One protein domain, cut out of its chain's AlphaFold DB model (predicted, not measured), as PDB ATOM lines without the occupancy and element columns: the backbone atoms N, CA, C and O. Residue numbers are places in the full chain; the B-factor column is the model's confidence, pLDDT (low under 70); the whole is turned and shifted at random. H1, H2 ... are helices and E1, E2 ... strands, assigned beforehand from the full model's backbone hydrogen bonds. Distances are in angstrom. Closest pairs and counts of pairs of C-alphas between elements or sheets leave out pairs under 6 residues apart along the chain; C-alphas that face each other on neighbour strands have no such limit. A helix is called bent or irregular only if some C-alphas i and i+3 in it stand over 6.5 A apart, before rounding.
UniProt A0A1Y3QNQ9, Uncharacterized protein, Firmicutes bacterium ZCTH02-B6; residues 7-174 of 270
ATOM      1  N   ASP A   7     -20.536 -11.735  12.272       75.38
ATOM      2  CA  ASP A   7     -20.663 -11.255  13.655       75.38
ATOM      3  C   ASP A   7     -20.315 -12.344  14.686       75.38
ATOM      4  O   ASP A   7     -19.617 -12.068  15.662       75.38
ATOM      5  N   LEU A   8     -20.775 -13.586  14.487       76.56
ATOM      6  CA  LEU A   8     -20.485 -14.696  15.404       76.56
ATOM      7  C   LEU A   8     -19.023 -15.135  15.300       76.56
ATOM      8  O   LEU A   8     -18.396 -15.416  16.320       76.56
ATOM      9  N   ASP A   9     -18.456 -15.130  14.093       80.19
ATOM     10  CA  ASP A   9     -17.038 -15.425  13.885       80.19
ATOM     11  C   ASP A   9     -16.137 -14.392  14.570       80.19
ATOM     12  O   ASP A   9     -15.164 -14.771  15.230       80.19
ATOM     13  N   GLN A  10     -16.495 -13.108  14.484       81.88
ATOM     14  CA  GLN A  10     -15.785 -12.039  15.181       81.88
ATOM     15  C   GLN A  10     -15.904 -12.187  16.705       81.88
ATOM     16  O   GLN A  10     -14.900 -12.091  17.412       81.88
ATOM     17  N   LEU A  11     -17.103 -12.469  17.226       84.81
ATOM     18  CA  LEU A  11     -17.318 -12.693  18.660       84.81
ATOM     19  C   LEU A  11     -16.555 -13.910  19.182       84.81
ATOM     20  O   LEU A  11     -16.019 -13.861  20.287       84.81
ATOM     21  N   ARG A  12     -16.459 -14.977  18.384       85.19
ATOM     22  CA  ARG A  12     -15.665 -16.164  18.708       85.19
ATOM     23  C   ARG A  12     -14.186 -15.822  18.834       85.19
ATOM     24  O   ARG A  12     -13.557 -16.153  19.836       85.19
ATOM     25  N   GLN A  13     -13.630 -15.132  17.840       86.81
ATOM     26  CA  GLN A  13     -12.220 -14.727  17.838       86.81
ATOM     27  C   GLN A  13     -11.898 -13.776  18.995       86.81
ATOM     28  O   GLN A  13     -10.901 -13.957  19.693       86.81
ATOM     29  N   ASP A  14     -12.770 -12.802  19.242       86.25
ATOM     30  CA  ASP A  14     -12.618 -11.859  20.343       86.25
ATOM     31  C   ASP A  14     -12.765 -12.532  21.709       86.25
ATOM     32  O   ASP A  14     -11.977 -12.255  22.611       86.25
ATOM     33  N   GLY A  15     -13.712 -13.459  21.854       84.50
ATOM     34  CA  GLY A  15     -13.858 -14.286  23.047       84.50
ATOM     35  C   GLY A  15     -12.581 -15.060  23.352       84.50
ATOM     36  O   GLY A  15     -12.072 -15.001  24.472       84.50
ATOM     37  N   VAL A  16     -12.011 -15.738  22.349       86.62
ATOM     38  CA  VAL A  16     -10.741 -16.464  22.505       86.62
ATOM     39  C   VAL A  16      -9.604 -15.503  22.865       86.62
ATOM     40  O   VAL A  16      -8.810 -15.811  23.751       86.62
ATOM     41  N   ALA A  17      -9.541 -14.313  22.261       86.00
ATOM     42  CA  ALA A  17      -8.536 -13.301  22.594       86.00
ATOM     43  C   ALA A  17      -8.670 -12.761  24.031       86.00
ATOM     44  O   ALA A  17      -7.660 -12.451  24.664       86.00
ATOM     45  N   GLY A  18      -9.892 -12.658  24.562       83.00
ATOM     46  CA  GLY A  18     -10.147 -12.263  25.948       83.00
ATOM     47  C   GLY A  18      -9.802 -13.359  26.962       83.00
ATOM     48  O   GLY A  18      -9.154 -13.079  27.973       83.00
ATOM     49  N   CYS A  19     -10.199 -14.602  26.673       83.06
ATOM     50  CA  CYS A  19     -10.088 -15.744  27.586       83.06
ATOM     51  C   CYS A  19      -8.724 -16.452  27.551       83.06
ATOM     52  O   CYS A  19      -8.359 -17.117  28.520       83.06
ATOM     53  N   ALA A  20      -7.956 -16.331  26.465       83.88
ATOM     54  CA  ALA A  20      -6.631 -16.940  26.377       83.88
ATOM     55  C   ALA A  20      -5.671 -16.361  27.439       83.88
ATOM     56  O   ALA A  20      -5.836 -15.219  27.878       83.88
ATOM     57  N   PRO A  21      -4.617 -17.085  27.850       85.50
ATOM     58  CA  PRO A  21      -3.562 -16.519  28.685       85.50
ATOM     59  C   PRO A  21      -2.884 -15.310  28.019       85.50
ATOM     60  O   PRO A  21      -2.720 -15.266  26.799       85.50
ATOM     61  N   TRP A  22      -2.465 -14.320  28.811       86.06
ATOM     62  CA  TRP A  22      -1.888 -13.068  28.291       86.06
ATOM     63  C   TRP A  22      -0.627 -13.297  27.451       86.06
ATOM     64  O   TRP A  22      -0.454 -12.669  26.407       86.06
ATOM     65  N   TRP A  23       0.202 -14.263  27.837       86.88
ATOM     66  CA  TRP A  23       1.410 -14.617  27.099       86.88
ATOM     67  C   TRP A  23       1.093 -15.239  25.730       86.88
ATOM     68  O   TRP A  23       1.800 -14.953  24.768       86.88
ATOM     69  N   VAL A  24      -0.006 -15.996  25.597       88.56
ATOM     70  CA  VAL A  24      -0.459 -16.540  24.302       88.56
ATOM     71  C   VAL A  24      -0.901 -15.412  23.378       88.56
ATOM     72  O   VAL A  24      -0.528 -15.385  22.208       88.56
ATOM     73  N   THR A  25      -1.657 -14.444  23.907       87.88
ATOM     74  CA  THR A  25      -2.101 -13.290  23.111       87.88
ATOM     75  C   THR A  25      -0.925 -12.446  22.622       87.88
ATOM     76  O   THR A  25      -0.923 -12.031  21.463       87.88
ATOM     77  N   ILE A  26       0.100 -12.253  23.460       91.38
ATOM     78  CA  ILE A  26       1.335 -11.561  23.076       91.38
ATOM     79  C   ILE A  26       2.102 -12.366  22.026       91.38
ATOM     80  O   ILE A  26       2.503 -11.791  21.022       91.38
ATOM     81  N   ALA A  27       2.270 -13.679  22.208       91.75
ATOM     82  CA  ALA A  27       2.971 -14.531  21.247       91.75
ATOM     83  C   ALA A  27       2.288 -14.526  19.869       91.75
ATOM     84  O   ALA A  27       2.964 -14.398  18.851       91.75
ATOM     85  N   ALA A  28       0.953 -14.585  19.831       90.88
ATOM     86  CA  ALA A  28       0.180 -14.457  18.597       90.88
ATOM     87  C   ALA A  28       0.353 -13.073  17.946       90.88
ATOM     88  O   ALA A  28       0.504 -12.980  16.730       90.88
ATOM     89  N   GLY A  29       0.367 -12.002  18.750       90.88
ATOM     90  CA  GLY A  29       0.641 -10.642  18.280       90.88
ATOM     91  C   GLY A  29       2.049 -10.491  17.701       90.88
ATOM     92  O   GLY A  29       2.209  -9.964  16.603       90.88
ATOM     93  N   LEU A  30       3.060 -11.011  18.398       93.00
ATOM     94  CA  LEU A  30       4.449 -11.019  17.948       93.00
ATOM     95  C   LEU A  30       4.590 -11.780  16.626       93.00
ATOM     96  O   LEU A  30       5.181 -11.258  15.685       93.00
ATOM     97  N   ALA A  31       4.017 -12.984  16.538       92.50
ATOM     98  CA  ALA A  31       4.035 -13.797  15.327       92.50
ATOM     99  C   ALA A  31       3.352 -13.076  14.157       92.50
ATOM    100  O   ALA A  31       3.927 -12.998  13.077       92.50
ATOM    101  N   ALA A  32       2.182 -12.467  14.382       91.62
ATOM    102  CA  ALA A  32       1.491 -11.678  13.363       91.62
ATOM    103  C   ALA A  32       2.359 -10.525  12.838       91.62
ATOM    104  O   ALA A  32       2.451 -10.322  11.628       91.62
ATOM    105  N   GLY A  33       3.035  -9.807  13.739       87.38
ATOM    106  CA  GLY A  33       3.942  -8.726  13.371       87.38
ATOM    107  C   GLY A  33       5.183  -9.206  12.611       87.38
ATOM    108  O   GLY A  33       5.529  -8.651  11.570       87.38
ATOM    109  N   LEU A  34       5.837 -10.270  13.079       88.88
ATOM    110  CA  LEU A  34       7.019 -10.839  12.419       88.88
ATOM    111  C   LEU A  34       6.694 -11.394  11.028       88.88
ATOM    112  O   LEU A  34       7.487 -11.236  10.101       88.88
ATOM    113  N   SER A  35       5.511 -11.978  10.851       90.12
ATOM    114  CA  SER A  35       5.071 -12.488   9.554       90.12
ATOM    115  C   SER A  35       4.918 -11.396   8.509       90.12
ATOM    116  O   SER A  35       5.201 -11.651   7.344       90.12
ATOM    117  N   LEU A  36       4.562 -10.167   8.897       83.62
ATOM    118  CA  LEU A  36       4.569  -9.029   7.973       83.62
ATOM    119  C   LEU A  36       5.987  -8.707   7.486       83.62
ATOM    120  O   LEU A  36       6.183  -8.420   6.309       83.62
ATOM    121  N   VAL A  37       6.990  -8.815   8.361       83.38
ATOM    122  CA  VAL A  37       8.394  -8.551   8.009       83.38
ATOM    123  C   VAL A  37       8.955  -9.620   7.076       83.38
ATOM    124  O   VAL A  37       9.746  -9.284   6.201       83.38
ATOM    125  N   ILE A  38       8.524 -10.875   7.228       82.94
ATOM    126  CA  ILE A  38       8.915 -11.997   6.359       82.94
ATOM    127  C   ILE A  38       8.129 -11.984   5.039       82.94
ATOM    128  O   ILE A  38       8.680 -12.306   3.988       82.94
ATOM    129  N   ALA A  39       6.856 -11.586   5.060       83.38
ATOM    130  CA  ALA A  39       6.012 -11.563   3.869       83.38
ATOM    131  C   ALA A  39       6.498 -10.548   2.828       83.38
ATOM    132  O   ALA A  39       6.486 -10.852   1.642       83.38
ATOM    133  N   VAL A  40       6.966  -9.369   3.252       78.88
ATOM    134  CA  VAL A  40       7.464  -8.318   2.344       78.88
ATOM    135  C   VAL A  40       8.586  -8.806   1.405       78.88
ATOM    136  O   VAL A  40       8.409  -8.694   0.191       78.88
ATOM    137  N   PRO A  41       9.706  -9.382   1.886       76.38
ATOM    138  CA  PRO A  41      10.763  -9.877   1.006       76.38
ATOM    139  C   PRO A  41      10.317 -11.077   0.165       76.38
ATOM    140  O   PRO A  41      10.766 -11.204  -0.968       76.38
ATOM    141  N   LEU A  42       9.412 -11.929   0.664       82.31
ATOM    142  CA  LEU A  42       8.857 -13.038  -0.124       82.31
ATOM    143  C   LEU A  42       7.972 -12.547  -1.275       82.31
ATOM    144  O   LEU A  42       8.070 -13.068  -2.382       82.31
ATOM    145  N   LEU A  43       7.137 -11.534  -1.032       82.12
ATOM    146  CA  LEU A  43       6.321 -10.898  -2.067       82.12
ATOM    147  C   LEU A  43       7.202 -10.217  -3.112       82.12
ATOM    148  O   LEU A  43       6.959 -10.376  -4.306       82.12
ATOM    149  N   TYR A  44       8.247  -9.514  -2.673       77.06
ATOM    150  CA  TYR A  44       9.201  -8.887  -3.582       77.06
ATOM    151  C   TYR A  44       9.969  -9.926  -4.411       77.06
ATOM    152  O   TYR A  44      10.105  -9.764  -5.617       77.06
ATOM    153  N   LEU A  45      10.396 -11.037  -3.800       80.19
ATOM    154  CA  LEU A  45      11.032 -12.147  -4.512       80.19
ATOM    155  C   LEU A  45      10.085 -12.786  -5.538       80.19
ATOM    156  O   LEU A  45      10.496 -13.054  -6.663       80.19
ATOM    157  N   GLY A  46       8.821 -13.013  -5.172       83.81
ATOM    158  CA  GLY A  46       7.808 -13.537  -6.089       83.81
ATOM    159  C   GLY A  46       7.551 -12.600  -7.270       83.81
ATOM    160  O   GLY A  46       7.475 -13.059  -8.407       83.81
ATOM    161  N   PHE A  47       7.482 -11.291  -7.012       82.12
ATOM    162  CA  PHE A  47       7.368 -10.274  -8.056       82.12
ATOM    163  C   PHE A  47       8.592 -10.271  -8.980       82.12
ATOM    164  O   PHE A  47       8.429 -10.341 -10.193       82.12
ATOM    165  N   ALA A  48       9.803 -10.282  -8.423       79.06
ATOM    166  CA  ALA A  48      11.042 -10.312  -9.196       79.06
ATOM    167  C   ALA A  48      11.165 -11.576 -10.064       79.06
ATOM    168  O   ALA A  48      11.594 -11.503 -11.210       79.06
ATOM    169  N   LEU A  49      10.756 -12.740  -9.546       83.69
ATOM    170  CA  LEU A  49      10.716 -13.987 -10.317       83.69
ATOM    171  C   LEU A  49       9.697 -13.921 -11.458       83.69
ATOM    172  O   LEU A  49       9.967 -14.418 -12.550       83.69
ATOM    173  N   PHE A  50       8.534 -13.318 -11.211       84.56
ATOM    174  CA  PHE A  50       7.506 -13.127 -12.228       84.56
ATOM    175  C   PHE A  50       7.966 -12.168 -13.331       84.56
ATOM    176  O   PHE A  50       7.832 -12.488 -14.511       84.56
ATOM    177  N   GLU A  51       8.556 -11.033 -12.956       81.31
ATOM    178  CA  GLU A  51       9.147 -10.081 -13.896       81.31
ATOM    179  C   GLU A  51      10.246 -10.754 -14.719       81.31
ATOM    180  O   GLU A  51      10.161 -10.763 -15.942       81.31
ATOM    181  N   ALA A  52      11.191 -11.440 -14.068       80.00
ATOM    182  CA  ALA A  52      12.246 -12.181 -14.750       80.00
ATOM    183  C   ALA A  52      11.683 -13.227 -15.726       80.00
ATOM    184  O   ALA A  52      12.183 -13.337 -16.842       80.00
ATOM    185  N   ALA A  53      10.624 -13.960 -15.366       82.56
ATOM    186  CA  ALA A  53       9.985 -14.924 -16.263       82.56
ATOM    187  C   ALA A  53       9.391 -14.257 -17.518       82.56
ATOM    188  O   ALA A  53       9.537 -14.789 -18.620       82.56
ATOM    189  N   ILE A  54       8.770 -13.081 -17.376       85.50
ATOM    190  CA  ILE A  54       8.285 -12.286 -18.514       85.50
ATOM    191  C   ILE A  54       9.462 -11.790 -19.358       85.50
ATOM    192  O   ILE A  54       9.424 -11.897 -20.582       85.50
ATOM    193  N   THR A  55      10.520 -11.284 -18.726       79.38
ATOM    194  CA  THR A  55      11.710 -10.764 -19.412       79.38
ATOM    195  C   THR A  55      12.446 -11.856 -20.188       79.38
ATOM    196  O   THR A  55      12.831 -11.612 -21.329       79.38
ATOM    197  N   VAL A  56      12.587 -13.070 -19.630       85.81
ATOM    198  CA  VAL A  56      13.118 -14.244 -20.357       85.81
ATOM    199  C   VAL A  56      12.280 -14.514 -21.601       85.81
ATOM    200  O   VAL A  56      12.822 -14.821 -22.657       85.81
ATOM    201  N   TRP A  57      10.956 -14.422 -21.475       81.19
ATOM    202  CA  TRP A  57      10.037 -14.728 -22.565       81.19
ATOM    203  C   TRP A  57      10.015 -13.655 -23.667       81.19
ATOM    204  O   TRP A  57       9.786 -13.989 -24.827       81.19
ATOM    205  N   GLN A  58      10.254 -12.384 -23.328       85.69
ATOM    206  CA  GLN A  58      10.176 -11.253 -24.264       85.69
ATOM    207  C   GLN A  58      11.518 -10.822 -24.868       85.69
ATOM    208  O   GLN A  58      11.530 -10.276 -25.970       85.69
ATOM    209  N   LEU A  59      12.622 -10.998 -24.140       80.25
ATOM    210  CA  LEU A  59      13.939 -10.478 -24.512       80.25
ATOM    211  C   LEU A  59      14.963 -11.616 -24.610       80.25
ATOM    212  O   LEU A  59      15.105 -12.210 -25.674       80.25
ATOM    213  N   ASP A  60      15.687 -11.895 -23.522       80.88
ATOM    214  CA  ASP A  60      16.711 -12.942 -23.443       80.88
ATOM    215  C   ASP A  60      17.028 -13.292 -21.972       80.88
ATOM    216  O   ASP A  60      16.777 -12.512 -21.046       80.88
ATOM    217  N   GLY A  61      17.622 -14.464 -21.744       76.69
ATOM    218  CA  GLY A  61      17.956 -14.993 -20.420       76.69
ATOM    219  C   GLY A  61      19.010 -14.183 -19.661       76.69
ATOM    220  O   GLY A  61      18.979 -14.146 -18.431       76.69
ATOM    221  N   ALA A  62      19.917 -13.499 -20.366       81.88
ATOM    222  CA  ALA A  62      20.918 -12.633 -19.738       81.88
ATOM    223  C   ALA A  62      20.273 -11.404 -19.072       81.88
ATOM    224  O   ALA A  62      20.544 -11.127 -17.906       81.88
ATOM    225  N   ALA A  63      19.338 -10.740 -19.764       74.62
ATOM    226  CA  ALA A  63      18.624  -9.575 -19.238       74.62
ATOM    227  C   ALA A  63      17.758  -9.926 -18.015       74.62
ATOM    228  O   ALA A  63      17.711  -9.181 -17.039       74.62
ATOM    229  N   ALA A  64      17.113 -11.096 -18.032       74.62
ATOM    230  CA  ALA A  64      16.333 -11.570 -16.893       74.62
ATOM    231  C   ALA A  64      17.200 -11.943 -15.681       74.62
ATOM    232  O   ALA A  64      16.806 -11.711 -14.537       74.62
ATOM    233  N   ARG A  65      18.391 -12.511 -15.916       81.25
ATOM    234  CA  ARG A  65      19.351 -12.823 -14.851       81.25
ATOM    235  C   ARG A  65      19.827 -11.554 -14.147       81.25
ATOM    236  O   ARG A  65      19.881 -11.546 -12.919       81.25
ATOM    237  N   ASP A  66      20.151 -10.513 -14.903       80.69
ATOM    238  CA  ASP A  66      20.646  -9.257 -14.338       80.69
ATOM    239  C   ASP A  66      19.558  -8.551 -13.509       80.69
ATOM    240  O   ASP A  66      19.818  -8.176 -12.363       80.69
ATOM    241  N   GLY A  67      18.311  -8.501 -13.998       74.69
ATOM    242  CA  GLY A  67      17.174  -7.958 -13.236       74.69
ATOM    243  C   GLY A  67      16.848  -8.751 -11.961       74.69
ATOM    244  O   GLY A  67      16.530  -8.173 -10.914       74.69
ATOM    245  N   LEU A  68      16.995 -10.082 -11.994       80.38
ATOM    246  CA  LEU A  68      16.837 -10.927 -10.807       80.38
ATOM    247  C   LEU A  68      17.940 -10.657  -9.769       80.38
ATOM    248  O   LEU A  68      17.654 -10.581  -8.574       80.38
ATOM    249  N   LEU A  69      19.196 -10.510 -10.202       83.31
ATOM    250  CA  LEU A  69      20.327 -10.223  -9.311       83.31
ATOM    251  C   LEU A  69      20.203  -8.845  -8.654       83.31
ATOM    252  O   LEU A  69      20.479  -8.715  -7.460       83.31
ATOM    253  N   GLU A  70      19.741  -7.840  -9.395       79.88
ATOM    254  CA  GLU A  70      19.466  -6.506  -8.861       79.88
ATOM    255  C   GLU A  70      18.349  -6.544  -7.805       79.88
ATOM    256  O   GLU A  70      18.507  -6.029  -6.693       79.88
ATOM    257  N   SER A  71      17.268  -7.273  -8.094       74.69
ATOM    258  CA  SER A  71      16.168  -7.501  -7.151       74.69
ATOM    259  C   SER A  71      16.628  -8.238  -5.887       74.69
ATOM    260  O   SER A  71      16.282  -7.855  -4.767       74.69
ATOM    261  N   LEU A  72      17.467  -9.271  -6.023       79.06
ATOM    262  CA  LEU A  72      18.065  -9.975  -4.883       79.06
ATOM    263  C   LEU A  72      18.969  -9.054  -4.049       79.06
ATOM    264  O   LEU A  72      18.985  -9.163  -2.821       79.06
ATOM    265  N   GLY A  73      19.670  -8.113  -4.688       77.38
ATOM    266  CA  GLY A  73      20.438  -7.068  -4.010       77.38
ATOM    267  C   GLY A  73      19.565  -6.178  -3.120       77.38
ATOM    268  O   GLY A  73      19.929  -5.901  -1.974       77.38
ATOM    269  N   LEU A  74      18.379  -5.796  -3.598       70.81
ATOM    270  CA  LEU A  74      17.402  -5.009  -2.835       70.81
ATOM    271  C   LEU A  74      16.806  -5.805  -1.658       70.81
ATOM    272  O   LEU A  74      16.701  -5.279  -0.546       70.81
ATOM    273  N   VAL A  75      16.513  -7.097  -1.845       72.75
ATOM    274  CA  VAL A  75      16.077  -7.993  -0.751       72.75
ATOM    275  C   VAL A  75      17.167  -8.142   0.312       72.75
ATOM    276  O   VAL A  75      16.875  -8.095   1.509       72.75
ATOM    277  N   ALA A  76      18.429  -8.287  -0.096       72.94
ATOM    278  CA  ALA A  76      19.555  -8.404   0.827       72.94
ATOM    279  C   ALA A  76      19.747  -7.128   1.667       72.94
ATOM    280  O   ALA A  76      20.005  -7.208   2.873       72.94
ATOM    281  N   GLN A  77      19.556  -5.948   1.067       71.81
ATOM    282  CA  GLN A  77      19.566  -4.675   1.795       71.81
ATOM    283  C   GLN A  77      18.418  -4.584   2.807       71.81
ATOM    284  O   GLN A  77      18.647  -4.167   3.944       71.81
ATOM    285  N   TYR A  78      17.213  -5.038   2.449       69.19
ATOM    286  CA  TYR A  78      16.090  -5.127   3.386       69.19
ATOM    287  C   TYR A  78      16.392  -6.092   4.545       69.19
ATOM    288  O   TYR A  78      16.174  -5.756   5.709       69.19
ATOM    289  N   GLY A  79      16.978  -7.258   4.248       66.44
ATOM    290  CA  GLY A  79      17.389  -8.253   5.241       66.44
ATOM    291  C   GLY A  79      18.376  -7.705   6.278       66.44
ATOM    292  O   GLY A  79      18.256  -8.017   7.463       66.44
ATOM    293  N   ARG A  80      19.283  -6.802   5.876       70.94
ATOM    294  CA  ARG A  80      20.233  -6.135   6.786       70.94
ATOM    295  C   ARG A  80      19.542  -5.302   7.872       70.94
ATOM    296  O   ARG A  80      20.041  -5.230   8.994       70.94
ATOM    297  N   PHE A  81      18.391  -4.710   7.560       70.19
ATOM    298  CA  PHE A  81      17.555  -3.964   8.510       70.19
ATOM    299  C   PHE A  81      16.371  -4.786   9.042       70.19
ATOM    300  O   PHE A  81      15.588  -4.294   9.855       70.19
ATOM    301  N   GLY A  82      16.263  -6.054   8.639       71.25
ATOM    302  CA  GLY A  82      15.141  -6.930   8.963       71.25
ATOM    303  C   GLY A  82      14.955  -7.164  10.460       71.25
ATOM    304  O   GLY A  82      13.825  -7.325  10.908       71.25
ATOM    305  N   TRP A  83      16.025  -7.110  11.260       74.06
ATOM    306  CA  TRP A  83      15.935  -7.246  12.717       74.06
ATOM    307  C   TRP A  83      15.302  -6.015  13.389       74.06
ATOM    308  O   TRP A  83      14.461  -6.175  14.271       74.06
ATOM    309  N   LEU A  84      15.634  -4.795  12.942       80.44
ATOM    310  CA  LEU A  84      15.020  -3.554  13.437       80.44
ATOM    311  C   LEU A  84      13.542  -3.490  13.050       80.44
ATOM    312  O   LEU A  84      12.691  -3.232  13.901       80.44
ATOM    313  N   SER A  85      13.235  -3.793  11.787       78.94
ATOM    314  CA  SER A  85      11.857  -3.896  11.300       78.94
ATOM    315  C   SER A  85      11.089  -4.995  12.039       78.94
ATOM    316  O   SER A  85       9.946  -4.788  12.439       78.94
ATOM    317  N   GLY A  86      11.735  -6.135  12.299       83.75
ATOM    318  CA  GLY A  86      11.208  -7.250  13.089       83.75
ATOM    319  C   GLY A  86      10.809  -6.838  14.501       83.75
ATOM    320  O   GLY A  86       9.680  -7.086  14.917       83.75
ATOM    321  N   LEU A  87      11.702  -6.156  15.221       86.12
ATOM    322  CA  LEU A  87      11.431  -5.651  16.569       86.12
ATOM    323  C   LEU A  87      10.318  -4.600  16.580       86.12
ATOM    324  O   LEU A  87       9.436  -4.652  17.439       86.12
ATOM    325  N   ALA A  88      10.326  -3.668  15.626       86.88
ATOM    326  CA  ALA A  88       9.308  -2.628  15.531       86.88
ATOM    327  C   ALA A  88       7.919  -3.222  15.255       86.88
ATOM    328  O   ALA A  88       6.983  -2.996  16.024       86.88
ATOM    329  N   VAL A  89       7.780  -4.029  14.201       87.81
ATOM    330  CA  VAL A  89       6.483  -4.597  13.809       87.81
ATOM    331  C   VAL A  89       6.031  -5.677  14.801       87.81
ATOM    332  O   VAL A  89       4.845  -5.756  15.119       87.81
ATOM    333  N   GLY A  90       6.960  -6.440  15.385       89.81
ATOM    334  CA  GLY A  90       6.673  -7.359  16.488       89.81
ATOM    335  C   GLY A  90       6.106  -6.632  17.712       89.81
ATOM    336  O   GLY A  90       5.103  -7.068  18.275       89.81
ATOM    337  N   SER A  91       6.676  -5.478  18.076       92.19
ATOM    338  CA  SER A  91       6.175  -4.638  19.177       92.19
ATOM    339  C   SER A  91       4.790  -4.063  18.877       92.19
ATOM    340  O   SER A  91       3.924  -4.072  19.752       92.19
ATOM    341  N   VAL A  92       4.549  -3.624  17.636       93.00
ATOM    342  CA  VAL A  92       3.214  -3.202  17.169       93.00
ATOM    343  C   VAL A  92       2.207  -4.342  17.309       93.00
ATOM    344  O   VAL A  92       1.114  -4.125  17.828       93.00
ATOM    345  N   GLY A  93       2.576  -5.563  16.914       92.56
ATOM    346  CA  GLY A  93       1.735  -6.749  17.070       92.56
ATOM    347  C   GLY A  93       1.433  -7.092  18.535       92.56
ATOM    348  O   GLY A  93       0.283  -7.372  18.879       92.56
ATOM    349  N   CYS A  94       2.424  -6.996  19.427       93.56
ATOM    350  CA  CYS A  94       2.235  -7.177  20.871       93.56
ATOM    351  C   CYS A  94       1.288  -6.125  21.469       93.56
ATOM    352  O   CYS A  94       0.356  -6.469  22.200       93.56
ATOM    353  N   LEU A  95       1.501  -4.845  21.148       93.81
ATOM    354  CA  LEU A  95       0.655  -3.741  21.613       93.81
ATOM    355  C   LEU A  95      -0.777  -3.888  21.100       93.81
ATOM    356  O   LEU A  95      -1.724  -3.742  21.872       93.81
ATOM    357  N   TYR A  96      -0.938  -4.245  19.825       93.81
ATOM    358  CA  TYR A  96      -2.236  -4.553  19.236       93.81
ATOM    359  C   TYR A  96      -2.951  -5.669  20.006       93.81
ATOM    360  O   TYR A  96      -4.110  -5.505  20.386       93.81
ATOM    361  N   ALA A  97      -2.252  -6.765  20.316       91.62
ATOM    362  CA  ALA A  97      -2.824  -7.890  21.049       91.62
ATOM    363  C   ALA A  97      -3.274  -7.525  22.469       91.62
ATOM    364  O   ALA A  97      -4.362  -7.919  22.897       91.62
ATOM    365  N   LEU A  98      -2.466  -6.740  23.186       92.12
ATOM    366  CA  LEU A  98      -2.799  -6.253  24.526       92.12
ATOM    367  C   LEU A  98      -3.993  -5.299  24.502       92.12
ATOM    368  O   LEU A  98      -4.918  -5.452  25.301       92.12
ATOM    369  N   LEU A  99      -4.011  -4.353  23.559       91.75
ATOM    370  CA  LEU A  99      -5.129  -3.428  23.375       91.75
ATOM    371  C   LEU A  99      -6.408  -4.162  22.979       91.75
ATOM    372  O   LEU A  99      -7.491  -3.782  23.423       91.75
ATOM    373  N   ARG A 100      -6.300  -5.219  22.167       90.06
ATOM    374  CA  ARG A 100      -7.444  -6.041  21.778       90.06
ATOM    375  C   ARG A 100      -8.003  -6.774  22.984       90.06
ATOM    376  O   ARG A 100      -9.180  -6.612  23.281       90.06
ATOM    377  N   ARG A 101      -7.157  -7.488  23.728       88.38
ATOM    378  CA  ARG A 101      -7.551  -8.162  24.972       88.38
ATOM    379  C   ARG A 101      -8.216  -7.187  25.946       88.38
ATOM    380  O   ARG A 101      -9.279  -7.481  26.483       88.38
ATOM    381  N   TRP A 102      -7.625  -6.010  26.145       89.62
ATOM    382  CA  TRP A 102      -8.193  -4.966  26.998       89.62
ATOM    383  C   TRP A 102      -9.563  -4.486  26.501       89.62
ATOM    384  O   TRP A 102     -10.487  -4.359  27.303       89.62
ATOM    385  N   ALA A 103      -9.717  -4.258  25.193       87.62
ATOM    386  CA  ALA A 103     -10.982  -3.830  24.601       87.62
ATOM    387  C   ALA A 103     -12.076  -4.892  24.775       87.62
ATOM    388  O   ALA A 103     -13.193  -4.533  25.152       87.62
ATOM    389  N   VAL A 104     -11.745  -6.176  24.576       85.81
ATOM    390  CA  VAL A 104     -12.650  -7.314  24.808       85.81
ATOM    391  C   VAL A 104     -13.119  -7.336  26.261       85.81
ATOM    392  O   VAL A 104     -14.318  -7.249  26.505       85.81
ATOM    393  N   LEU A 105     -12.184  -7.379  27.216       83.44
ATOM    394  CA  LEU A 105     -12.489  -7.499  28.649       83.44
ATOM    395  C   LEU A 105     -13.250  -6.288  29.208       83.44
ATOM    396  O   LEU A 105     -13.988  -6.395  30.179       83.44
ATOM    397  N   ARG A 106     -13.063  -5.102  28.619       84.44
ATOM    398  CA  ARG A 106     -13.752  -3.874  29.044       84.44
ATOM    399  C   ARG A 106     -14.996  -3.558  28.217       84.44
ATOM    400  O   ARG A 106     -15.622  -2.535  28.485       84.44
ATOM    401  N   VAL A 107     -15.328  -4.382  27.220       81.06
ATOM    402  CA  VAL A 107     -16.446  -4.157  26.288       81.06
ATOM    403  C   VAL A 107     -16.367  -2.753  25.651       81.06
ATOM    404  O   VAL A 107     -17.357  -2.042  25.497       81.06
ATOM    405  N   ARG A 108     -15.152  -2.300  25.312       83.50
ATOM    406  CA  ARG A 108     -14.890  -0.948  24.777       83.50
ATOM    407  C   ARG A 108     -14.847  -0.967  23.252       83.50
ATOM    408  O   ARG A 108     -13.772  -0.927  22.655       83.50
ATOM    409  N   TYR A 109     -16.031  -1.002  22.648       81.88
ATOM    410  CA  TYR A 109     -16.222  -0.973  21.200       81.88
ATOM    411  C   TYR A 109     -17.156   0.163  20.796       81.88
ATOM    412  O   TYR A 109     -18.122   0.470  21.491       81.88
ATOM    413  N   VAL A 110     -16.862   0.779  19.655       82.00
ATOM    414  CA  VAL A 110     -17.738   1.738  18.984       82.00
ATOM    415  C   VAL A 110     -18.268   1.073  17.726       82.00
ATOM    416  O   VAL A 110     -17.502   0.531  16.931       82.00
ATOM    417  N   ARG A 111     -19.586   1.108  17.533       76.69
ATOM    418  CA  ARG A 111     -20.209   0.553  16.335       76.69
ATOM    419  C   ARG A 111     -20.155   1.578  15.203       76.69
ATOM    420  O   ARG A 111     -20.728   2.657  15.322       76.69
ATOM    421  N   VAL A 112     -19.476   1.235  14.113       74.56
ATOM    422  CA  VAL A 112     -19.367   2.046  12.894       74.56
ATOM    423  C   VAL A 112     -20.024   1.266  11.756       74.56
ATOM    424  O   VAL A 112     -19.418   0.391  11.141       74.56
ATOM    425  N   GLY A 113     -21.307   1.543  11.508       73.31
ATOM    426  CA  GLY A 113     -22.116   0.765  10.566       73.31
ATOM    427  C   GLY A 113     -22.233  -0.706  11.005       73.31
ATOM    428  O   GLY A 113     -22.646  -0.960  12.140       73.31
ATOM    429  N   PRO A 114     -21.883  -1.687  10.148       67.69
ATOM    430  CA  PRO A 114     -21.878  -3.096  10.534       67.69
ATOM    431  C   PRO A 114     -20.658  -3.494  11.383       67.69
ATOM    432  O   PRO A 114     -20.645  -4.593  11.916       67.69
ATOM    433  N   TRP A 115     -19.651  -2.627  11.538       68.12
ATOM    434  CA  TRP A 115     -18.374  -2.974  12.167       68.12
ATOM    435  C   TRP A 115     -18.320  -2.580  13.645       68.12
ATOM    436  O   TRP A 115     -18.726  -1.479  14.021       68.12
ATOM    437  N   GLU A 116     -17.740  -3.440  14.480       77.81
ATOM    438  CA  GLU A 116     -17.334  -3.092  15.844       77.81
ATOM    439  C   GLU A 116     -15.859  -2.672  15.847       77.81
ATOM    440  O   GLU A 116     -14.967  -3.478  15.580       77.81
ATOM    441  N   VAL A 117     -15.596  -1.401  16.149       80.94
ATOM    442  CA  VAL A 117     -14.255  -0.806  16.143       80.94
ATOM    443  C   VAL A 117     -13.788  -0.605  17.579       80.94
ATOM    444  O   VAL A 117     -14.413   0.123  18.353       80.94
ATOM    445  N   GLY A 118     -12.682  -1.250  17.947       85.25
ATOM    446  CA  GLY A 118     -12.039  -1.067  19.248       85.25
ATOM    447  C   GLY A 118     -10.799  -0.174  19.171       85.25
ATOM    448  O   GLY A 118     -10.301   0.158  18.094       85.25
ATOM    449  N   ALA A 119     -10.238   0.159  20.336       86.19
ATOM    450  CA  ALA A 119      -8.993   0.931  20.431       86.19
ATOM    451  C   ALA A 119      -7.817   0.267  19.686       86.19
ATOM    452  O   ALA A 119      -6.982   0.954  19.105       86.19
ATOM    453  N   HIS A 120      -7.781  -1.067  19.646       90.25
ATOM    454  CA  HIS A 120      -6.780  -1.843  18.912       90.25
ATOM    455  C   HIS A 120      -6.866  -1.634  17.393       90.25
ATOM    456  O   HIS A 120      -5.834  -1.501  16.743       90.25
ATOM    457  N   THR A 121      -8.071  -1.554  16.821       89.31
ATOM    458  CA  THR A 121      -8.277  -1.311  15.384       89.31
ATOM    459  C   THR A 121      -7.798   0.084  14.990       89.31
ATOM    460  O   THR A 121      -7.102   0.241  13.990       89.31
ATOM    461  N   LEU A 122      -8.120   1.092  15.810       90.38
ATOM    462  CA  LEU A 122      -7.677   2.474  15.603       90.38
ATOM    463  C   LEU A 122      -6.158   2.603  15.748       90.38
ATOM    464  O   LEU A 122      -5.515   3.240  14.917       90.38
ATOM    465  N   PHE A 123      -5.582   1.954  16.764       92.75
ATOM    466  CA  PHE A 123      -4.134   1.885  16.952       92.75
ATOM    467  C   PHE A 123      -3.440   1.252  15.743       92.75
ATOM    468  O   PHE A 123      -2.488   1.825  15.224       92.75
ATOM    469  N   ALA A 124      -3.933   0.108  15.262       91.56
ATOM    470  CA  ALA A 124      -3.350  -0.556  14.102       91.56
ATOM    471  C   ALA A 124      -3.450   0.314  12.844       91.56
ATOM    472  O   ALA A 124      -2.473   0.432  12.111       91.56
ATOM    473  N   ALA A 125      -4.583   0.988  12.621       91.38
ATOM    474  CA  ALA A 125      -4.727   1.897  11.489       91.38
ATOM    475  C   ALA A 125      -3.735   3.071  11.570       91.38
ATOM    476  O   ALA A 125      -3.061   3.373  10.587       91.38
ATOM    477  N   ALA A 126      -3.589   3.686  12.749       92.00
ATOM    478  CA  ALA A 126      -2.618   4.752  12.989       92.00
ATOM    479  C   ALA A 126      -1.167   4.278  12.795       92.00
ATOM    480  O   ALA A 126      -0.378   4.970  12.153       92.00
ATOM    481  N   ALA A 127      -0.828   3.082  13.286       91.31
ATOM    482  CA  ALA A 127       0.481   2.467  13.077       91.31
ATOM    483  C   ALA A 127       0.751   2.200  11.588       91.31
ATOM    484  O   ALA A 127       1.850   2.470  11.109       91.31
ATOM    485  N   GLY A 128      -0.263   1.752  10.841       88.56
ATOM    486  CA  GLY A 128      -0.194   1.594   9.391       88.56
ATOM    487  C   GLY A 128       0.128   2.912   8.688       88.56
ATOM    488  O   GLY A 128       1.078   2.973   7.908       88.56
ATOM    489  N   TYR A 129      -0.595   3.992   9.002       90.00
ATOM    490  CA  TYR A 129      -0.305   5.321   8.451       90.00
ATOM    491  C   TYR A 129       1.100   5.815   8.816       90.00
ATOM    492  O   TYR A 129       1.817   6.314   7.951       90.00
ATOM    493  N   ALA A 130       1.527   5.644  10.070       88.38
ATOM    494  CA  ALA A 130       2.870   6.022  10.505       88.38
ATOM    495  C   ALA A 130       3.956   5.250   9.736       88.38
ATOM    496  O   ALA A 130       4.940   5.846   9.292       88.38
ATOM    497  N   ALA A 131       3.755   3.947   9.517       84.75
ATOM    498  CA  ALA A 131       4.645   3.122   8.708       84.75
ATOM    499  C   ALA A 131       4.705   3.616   7.255       84.75
ATOM    500  O   ALA A 131       5.798   3.749   6.709       84.75
ATOM    501  N   PHE A 132       3.561   3.970   6.659       81.31
ATOM    502  CA  PHE A 132       3.507   4.535   5.310       81.31
ATOM    503  C   PHE A 132       4.274   5.851   5.201       81.31
ATOM    504  O   PHE A 132       5.116   5.993   4.321       81.31
ATOM    505  N   PHE A 133       4.029   6.807   6.101       82.69
ATOM    506  CA  PHE A 133       4.732   8.091   6.086       82.69
ATOM    507  C   PHE A 133       6.240   7.918   6.261       82.69
ATOM    508  O   PHE A 133       7.025   8.575   5.578       82.69
ATOM    509  N   THR A 134       6.647   7.007   7.145       82.06
ATOM    510  CA  THR A 134       8.062   6.694   7.366       82.06
ATOM    511  C   THR A 134       8.684   6.090   6.106       82.06
ATOM    512  O   THR A 134       9.741   6.542   5.669       82.06
ATOM    513  N   ALA A 135       8.002   5.136   5.467       75.81
ATOM    514  CA  ALA A 135       8.448   4.523   4.220       75.81
ATOM    515  C   ALA A 135       8.530   5.542   3.071       75.81
ATOM    516  O   ALA A 135       9.557   5.618   2.404       75.81
ATOM    517  N   ALA A 136       7.509   6.384   2.890       75.31
ATOM    518  CA  ALA A 136       7.500   7.439   1.877       75.31
ATOM    519  C   ALA A 136       8.615   8.477   2.098       75.31
ATOM    520  O   ALA A 136       9.192   8.988   1.139       75.31
ATOM    521  N   ARG A 137       8.959   8.776   3.359       78.50
ATOM    522  CA  ARG A 137      10.038   9.715   3.696       78.50
ATOM    523  C   ARG A 137      11.433   9.142   3.449       78.50
ATOM    524  O   ARG A 137      12.332   9.904   3.084       78.50
ATOM    525  N   LEU A 138      11.611   7.847   3.709       74.31
ATOM    526  CA  LEU A 138      12.884   7.133   3.573       74.31
ATOM    527  C   LEU A 138      13.125   6.618   2.151       74.31
ATOM    528  O   LEU A 138      14.275   6.443   1.760       74.31
ATOM    529  N   TRP A 139      12.065   6.425   1.368       67.56
ATOM    530  CA  TRP A 139      12.139   5.985  -0.017       67.56
ATOM    531  C   TRP A 139      11.326   6.943  -0.910       67.56
ATOM    532  O   TRP A 139      10.146   6.709  -1.172       67.56
ATOM    533  N   PRO A 140      11.954   8.033  -1.398       62.03
ATOM    534  CA  PRO A 140      11.297   9.082  -2.187       62.03
ATOM    535  C   PRO A 140      10.467   8.620  -3.408       62.03
ATOM    536  O   PRO A 140       9.466   9.271  -3.700       62.03
ATOM    537  N   PRO A 141      10.788   7.509  -4.103       64.06
ATOM    538  CA  PRO A 141       9.939   6.929  -5.150       64.06
ATOM    539  C   PRO A 141       8.535   6.493  -4.696       64.06
ATOM    540  O   PRO A 141       7.660   6.339  -5.542       64.06
ATOM    541  N   LEU A 142       8.296   6.312  -3.388       59.47
ATOM    542  CA  LEU A 142       6.968   6.050  -2.813       59.47
ATOM    543  C   LEU A 142       6.168   7.342  -2.540       59.47
ATOM    544  O   LEU A 142       4.966   7.279  -2.295       59.47
ATOM    545  N   ALA A 143       6.794   8.522  -2.590       59.56
ATOM    546  CA  ALA A 143       6.111   9.798  -2.367       59.56
ATOM    547  C   ALA A 143       4.957  10.108  -3.354       59.56
ATOM    548  O   ALA A 143       3.961  10.673  -2.902       59.56
ATOM    549  N   PRO A 144       5.014   9.749  -4.658       59.78
ATOM    550  CA  PRO A 144       3.916   9.999  -5.595       59.78
ATOM    551  C   PRO A 144       2.777   8.962  -5.538       59.78
ATOM    552  O   PRO A 144       1.952   8.919  -6.452       59.78
ATOM    553  N   ILE A 145       2.687   8.119  -4.500       63.44
ATOM    554  CA  ILE A 145       1.566   7.180  -4.364       63.44
ATOM    555  C   ILE A 145       0.235   7.949  -4.295       63.44
ATOM    556  O   ILE A 145       0.064   8.868  -3.495       63.44
ATOM    557  N   ASN A 146      -0.719   7.540  -5.139       62.03
ATOM    558  CA  ASN A 146      -2.066   8.104  -5.233       62.03
ATOM    559  C   ASN A 146      -2.692   8.302  -3.836       62.03
ATOM    560  O   ASN A 146      -2.682   7.379  -3.017       62.03
ATOM    561  N   ALA A 147      -3.289   9.475  -3.586       67.44
ATOM    562  CA  ALA A 147      -3.972   9.807  -2.332       67.44
ATOM    563  C   ALA A 147      -4.966   8.716  -1.888       67.44
ATOM    564  O   ALA A 147      -5.113   8.456  -0.697       67.44
ATOM    565  N   TRP A 148      -5.597   8.016  -2.835       68.56
ATOM    566  CA  TRP A 148      -6.473   6.875  -2.557       68.56
ATOM    567  C   TRP A 148      -5.756   5.677  -1.916       68.56
ATOM    568  O   TRP A 148      -6.297   5.076  -0.987       68.56
ATOM    569  N   LEU A 149      -4.538   5.344  -2.358       72.19
ATOM    570  CA  LEU A 149      -3.742   4.268  -1.755       72.19
ATOM    571  C   LEU A 149      -3.328   4.627  -0.325       72.19
ATOM    572  O   LEU A 149      -3.337   3.761   0.547       72.19
ATOM    573  N   PHE A 150      -3.006   5.902  -0.084       78.44
ATOM    574  CA  PHE A 150      -2.701   6.395   1.256       78.44
ATOM    575  C   PHE A 150      -3.883   6.167   2.206       78.44
ATOM    576  O   PHE A 150      -3.710   5.526   3.241       78.44
ATOM    577  N   TRP A 151      -5.089   6.612   1.835       80.12
ATOM    578  CA  TRP A 151      -6.292   6.457   2.667       80.12
ATOM    579  C   TRP A 151      -6.681   4.996   2.921       80.12
ATOM    580  O   TRP A 151      -7.218   4.674   3.979       80.12
ATOM    581  N   ALA A 152      -6.401   4.097   1.977       84.88
ATOM    582  CA  ALA A 152      -6.661   2.671   2.150       84.88
ATOM    583  C   ALA A 152      -5.621   1.977   3.048       84.88
ATOM    584  O   ALA A 152      -5.930   0.957   3.665       84.88
ATOM    585  N   TRP A 153      -4.404   2.518   3.159       85.44
ATOM    586  CA  TRP A 153      -3.277   1.821   3.777       85.44
ATOM    587  C   TRP A 153      -3.478   1.507   5.262       85.44
ATOM    588  O   TRP A 153      -3.292   0.366   5.678       85.44
ATOM    589  N   GLY A 154      -3.888   2.491   6.068       87.69
ATOM    590  CA  GLY A 154      -4.138   2.288   7.500       87.69
ATOM    591  C   GLY A 154      -5.179   1.187   7.769       87.69
ATOM    592  O   GLY A 154      -4.872   0.221   8.472       87.69
ATOM    593  N   PRO A 155      -6.392   1.276   7.189       88.56
ATOM    594  CA  PRO A 155      -7.410   0.231   7.303       88.56
ATOM    595  C   PRO A 155      -6.949  -1.144   6.809       88.56
ATOM    596  O   PRO A 155      -7.205  -2.143   7.483       88.56
ATOM    597  N   VAL A 156      -6.239  -1.211   5.676       89.62
ATOM    598  CA  VAL A 156      -5.691  -2.472   5.145       89.62
ATOM    599  C   VAL A 156      -4.683  -3.071   6.119       89.62
ATOM    600  O   VAL A 156      -4.767  -4.256   6.428       89.62
ATOM    601  N   PHE A 157      -3.779  -2.263   6.673       89.44
ATOM    602  CA  PHE A 157      -2.816  -2.723   7.668       89.44
ATOM    603  C   PHE A 157      -3.512  -3.274   8.918       89.44
ATOM    604  O   PHE A 157      -3.184  -4.369   9.376       89.44
ATOM    605  N   ALA A 158      -4.516  -2.562   9.439       90.81
ATOM    606  CA  ALA A 158      -5.306  -3.022  10.579       90.81
ATOM    607  C   ALA A 158      -6.033  -4.342  10.289       90.81
ATOM    608  O   ALA A 158      -6.073  -5.228  11.146       90.81
ATOM    609  N   TRP A 159      -6.572  -4.488   9.077       90.81
ATOM    610  CA  TRP A 159      -7.241  -5.705   8.633       90.81
ATOM    611  C   TRP A 159      -6.276  -6.893   8.531       90.81
ATOM    612  O   TRP A 159      -6.563  -7.951   9.092       90.81
ATOM    613  N   ILE A 160      -5.114  -6.722   7.887       91.31
ATOM    614  CA  ILE A 160      -4.106  -7.786   7.760       91.31
ATOM    615  C   ILE A 160      -3.585  -8.191   9.141       91.31
ATOM    616  O   ILE A 160      -3.538  -9.382   9.452       91.31
ATOM    617  N   LEU A 161      -3.226  -7.220   9.987       91.19
ATOM    618  CA  LEU A 161      -2.699  -7.496  11.322       91.19
ATOM    619  C   LEU A 161      -3.723  -8.243  12.186       91.19
ATOM    620  O   LEU A 161      -3.362  -9.219  12.842       91.19
ATOM    621  N   GLY A 162      -4.996  -7.837  12.138       89.44
ATOM    622  CA  GLY A 162      -6.083  -8.533  12.829       89.44
ATOM    623  C   GLY A 162      -6.237  -9.978  12.363       89.44
ATOM    624  O   GLY A 162      -6.226 -10.893  13.183       89.44
ATOM    625  N   ARG A 163      -6.263 -10.199  11.041       90.31
ATOM    626  CA  ARG A 163      -6.379 -11.542  10.453       90.31
ATOM    627  C   ARG A 163      -5.211 -12.448  10.813       90.31
ATOM    628  O   ARG A 163      -5.429 -13.601  11.177       90.31
ATOM    629  N   LEU A 164      -3.984 -11.941  10.730       91.62
ATOM    630  CA  LEU A 164      -2.802 -12.704  11.121       91.62
ATOM    631  C   LEU A 164      -2.842 -13.039  12.611       91.62
ATOM    632  O   LEU A 164      -2.586 -14.184  12.977       91.62
ATOM    633  N   GLN A 165      -3.220 -12.083  13.464       91.56
ATOM    634  CA  GLN A 165      -3.346 -12.342  14.895       91.56
ATOM    635  C   GLN A 165      -4.389 -13.429  15.176       91.56
ATOM    636  O   GLN A 165      -4.107 -14.329  15.962       91.56
ATOM    637  N   ASP A 166      -5.557 -13.389  14.527       90.81
ATOM    638  CA  ASP A 166      -6.593 -14.418  14.674       90.81
ATOM    639  C   ASP A 166      -6.085 -15.804  14.277       90.81
ATOM    640  O   ASP A 166      -6.295 -16.775  15.004       90.81
ATOM    641  N   ILE A 167      -5.387 -15.892  13.140       91.06
ATOM    642  CA  ILE A 167      -4.812 -17.144  12.642       91.06
ATOM    643  C   ILE A 167      -3.815 -17.704  13.659       91.06
ATOM    644  O   ILE A 167      -3.950 -18.856  14.069       91.06
ATOM    645  N   TYR A 168      -2.847 -16.899  14.104       91.75
ATOM    646  CA  TYR A 168      -1.844 -17.356  15.067       91.75
ATOM    647  C   TYR A 168      -2.453 -17.691  16.422       91.75
ATOM    648  O   TYR A 168      -2.081 -18.694  17.024       91.75
ATOM    649  N   LEU A 169      -3.418 -16.903  16.891       88.75
ATOM    650  CA  LEU A 169      -4.085 -17.147  18.162       88.75
ATOM    651  C   LEU A 169      -4.831 -18.482  18.145       88.75
ATOM    652  O   LEU A 169      -4.636 -19.300  19.041       88.75
ATOM    653  N   LEU A 170      -5.640 -18.734  17.114       86.88
ATOM    654  CA  LEU A 170      -6.364 -19.998  16.968       86.88
ATOM    655  C   LEU A 170      -5.408 -21.179  16.771       86.88
ATOM    656  O   LEU A 170      -5.660 -22.265  17.290       86.88
ATOM    657  N   TRP A 171      -4.292 -20.969  16.070       87.44
ATOM    658  CA  TRP A 171      -3.290 -22.006  15.843       87.44
ATOM    659  C   TRP A 171      -2.499 -22.379  17.104       87.44
ATOM    660  O   TRP A 171      -2.185 -23.557  17.287       87.44
ATOM    661  N   ILE A 172      -2.203 -21.402  17.972       86.44
ATOM    662  CA  ILE A 172      -1.501 -21.615  19.247       86.44
ATOM    663  C   ILE A 172      -2.451 -22.197  20.298       86.44
ATOM    664  O   ILE A 172      -2.097 -23.162  20.968       86.44
ATOM    665  N   VAL A 173      -3.651 -21.625  20.450       84.44
ATOM    666  CA  VAL A 173      -4.619 -22.050  21.479       84.44
ATOM    667  C   VAL A 173      -5.242 -23.403  21.135       84.44
ATOM    668  O   VAL A 173      -5.518 -24.177  22.046       84.44
ATOM    669  N   ARG A 174      -5.479 -23.686  19.843       83.62
ATOM    670  CA  ARG A 174      -6.219 -24.864  19.347       83.62
ATOM    671  C   ARG A 174      -7.459 -25.165  20.200       83.62
ATOM    672  O   ARG A 174      -7.548 -26.242  20.792       83.62
TER     673      ARG A 174
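Overview. This is residues 7 to 174 of the 270 residues of an uncharacterized protein of Firmicutes bacterium ZCTH02-B6 (UniProt A0A1Y3QNQ9). A long helical hairpin, H2 and the bent helix H3, reaches out at one end as a two-helix arm of H3a and the last part of H2. At its other end H4 runs side by side with H3b, H5 crosses H4 and H2, and H1 and the small strand hairpin E1 and E2 lie near the end of H3b. The printed part has 168 residues, with named elements in the order H1, H2, H3, E1, E2, H4, H5; the two-stranded sheet is antiparallel and the class is mostly helix. It is elongated, spanning 60 by 36 by 29 A, and only just loose, close to compact, with a radius of gyration of the C-alphas of 18.9 A.

Arrangement. E1, residues 109 to 112, and E2, residues 115 to 118, form an antiparallel hairpin at 144 degrees, with N 110 and O 117 at 2.9 A and N 117 and O 110 at 2.8 A, within hydrogen-bond range. H3, residues 61 to 105, was assigned as one helix by its hydrogen bonds but is bent: C-alphas 80 and 83 are 7.4 A apart, and its arms H3a, residues 61 to 80, and H3b, residues 83 to 105, stand at a steep tilt of 62 degrees. H4, residues 119 to 138, touches H3b with residues 119 to 127 alone, at a shallow tilt of 19 degrees, opposite ways; the closest C-alphas, Leu 99 and His 120, are 5.0 A apart. H5, residues 147 to 173, touches H4 at a steep tilt of 55 degrees, C-alphas Ala 125 and Gly 154 being closest at 4.1 A. H2, residues 22 to 58, touches H5 at a steep tilt of 58 degrees, closest at C-alphas Ala 32 and Leu 164, 5.0 A. H2 and H3a form a helical hairpin at a shallow tilt of 19 degrees, closest at C-alphas Ala 52 and Ala 64, 4.7 A. H1, residues 7 to 19, touches H3b about perpendicular, at 78 degrees, closest at C-alphas Gly 18 and Arg 101, 5.0 A. Every O i to N i+4 pair is within hydrogen-bond range in H1, H3a, H3b and H4; H2 has 31 of 33 and H5 21 of 23.

Along the chain. H1 begins at C-alpha 7 (-20.663, -11.255, 13.655) and is 18.1 A long. H2 is 54.0 A, H3a 28.7 A, H3b 32.6 A, E1 9.4 A, E2 9.7 A and H4 28.3 A. H5, 39.8 A, ends at C-alpha 173 (-4.619, -22.050, 21.479) and is only just irregular, C-alphas 151 and 154 being 6.7 A apart.

Size, cuts and confidence. The C-alphas farthest apart, Asp 60 and Arg 106, are 61.4 A from each other. The printed part has no cut and no long link. Mean pLDDT of the printed part is 82.6, with residues 78 to 79, 114 to 115 and 139 to 148 under 70.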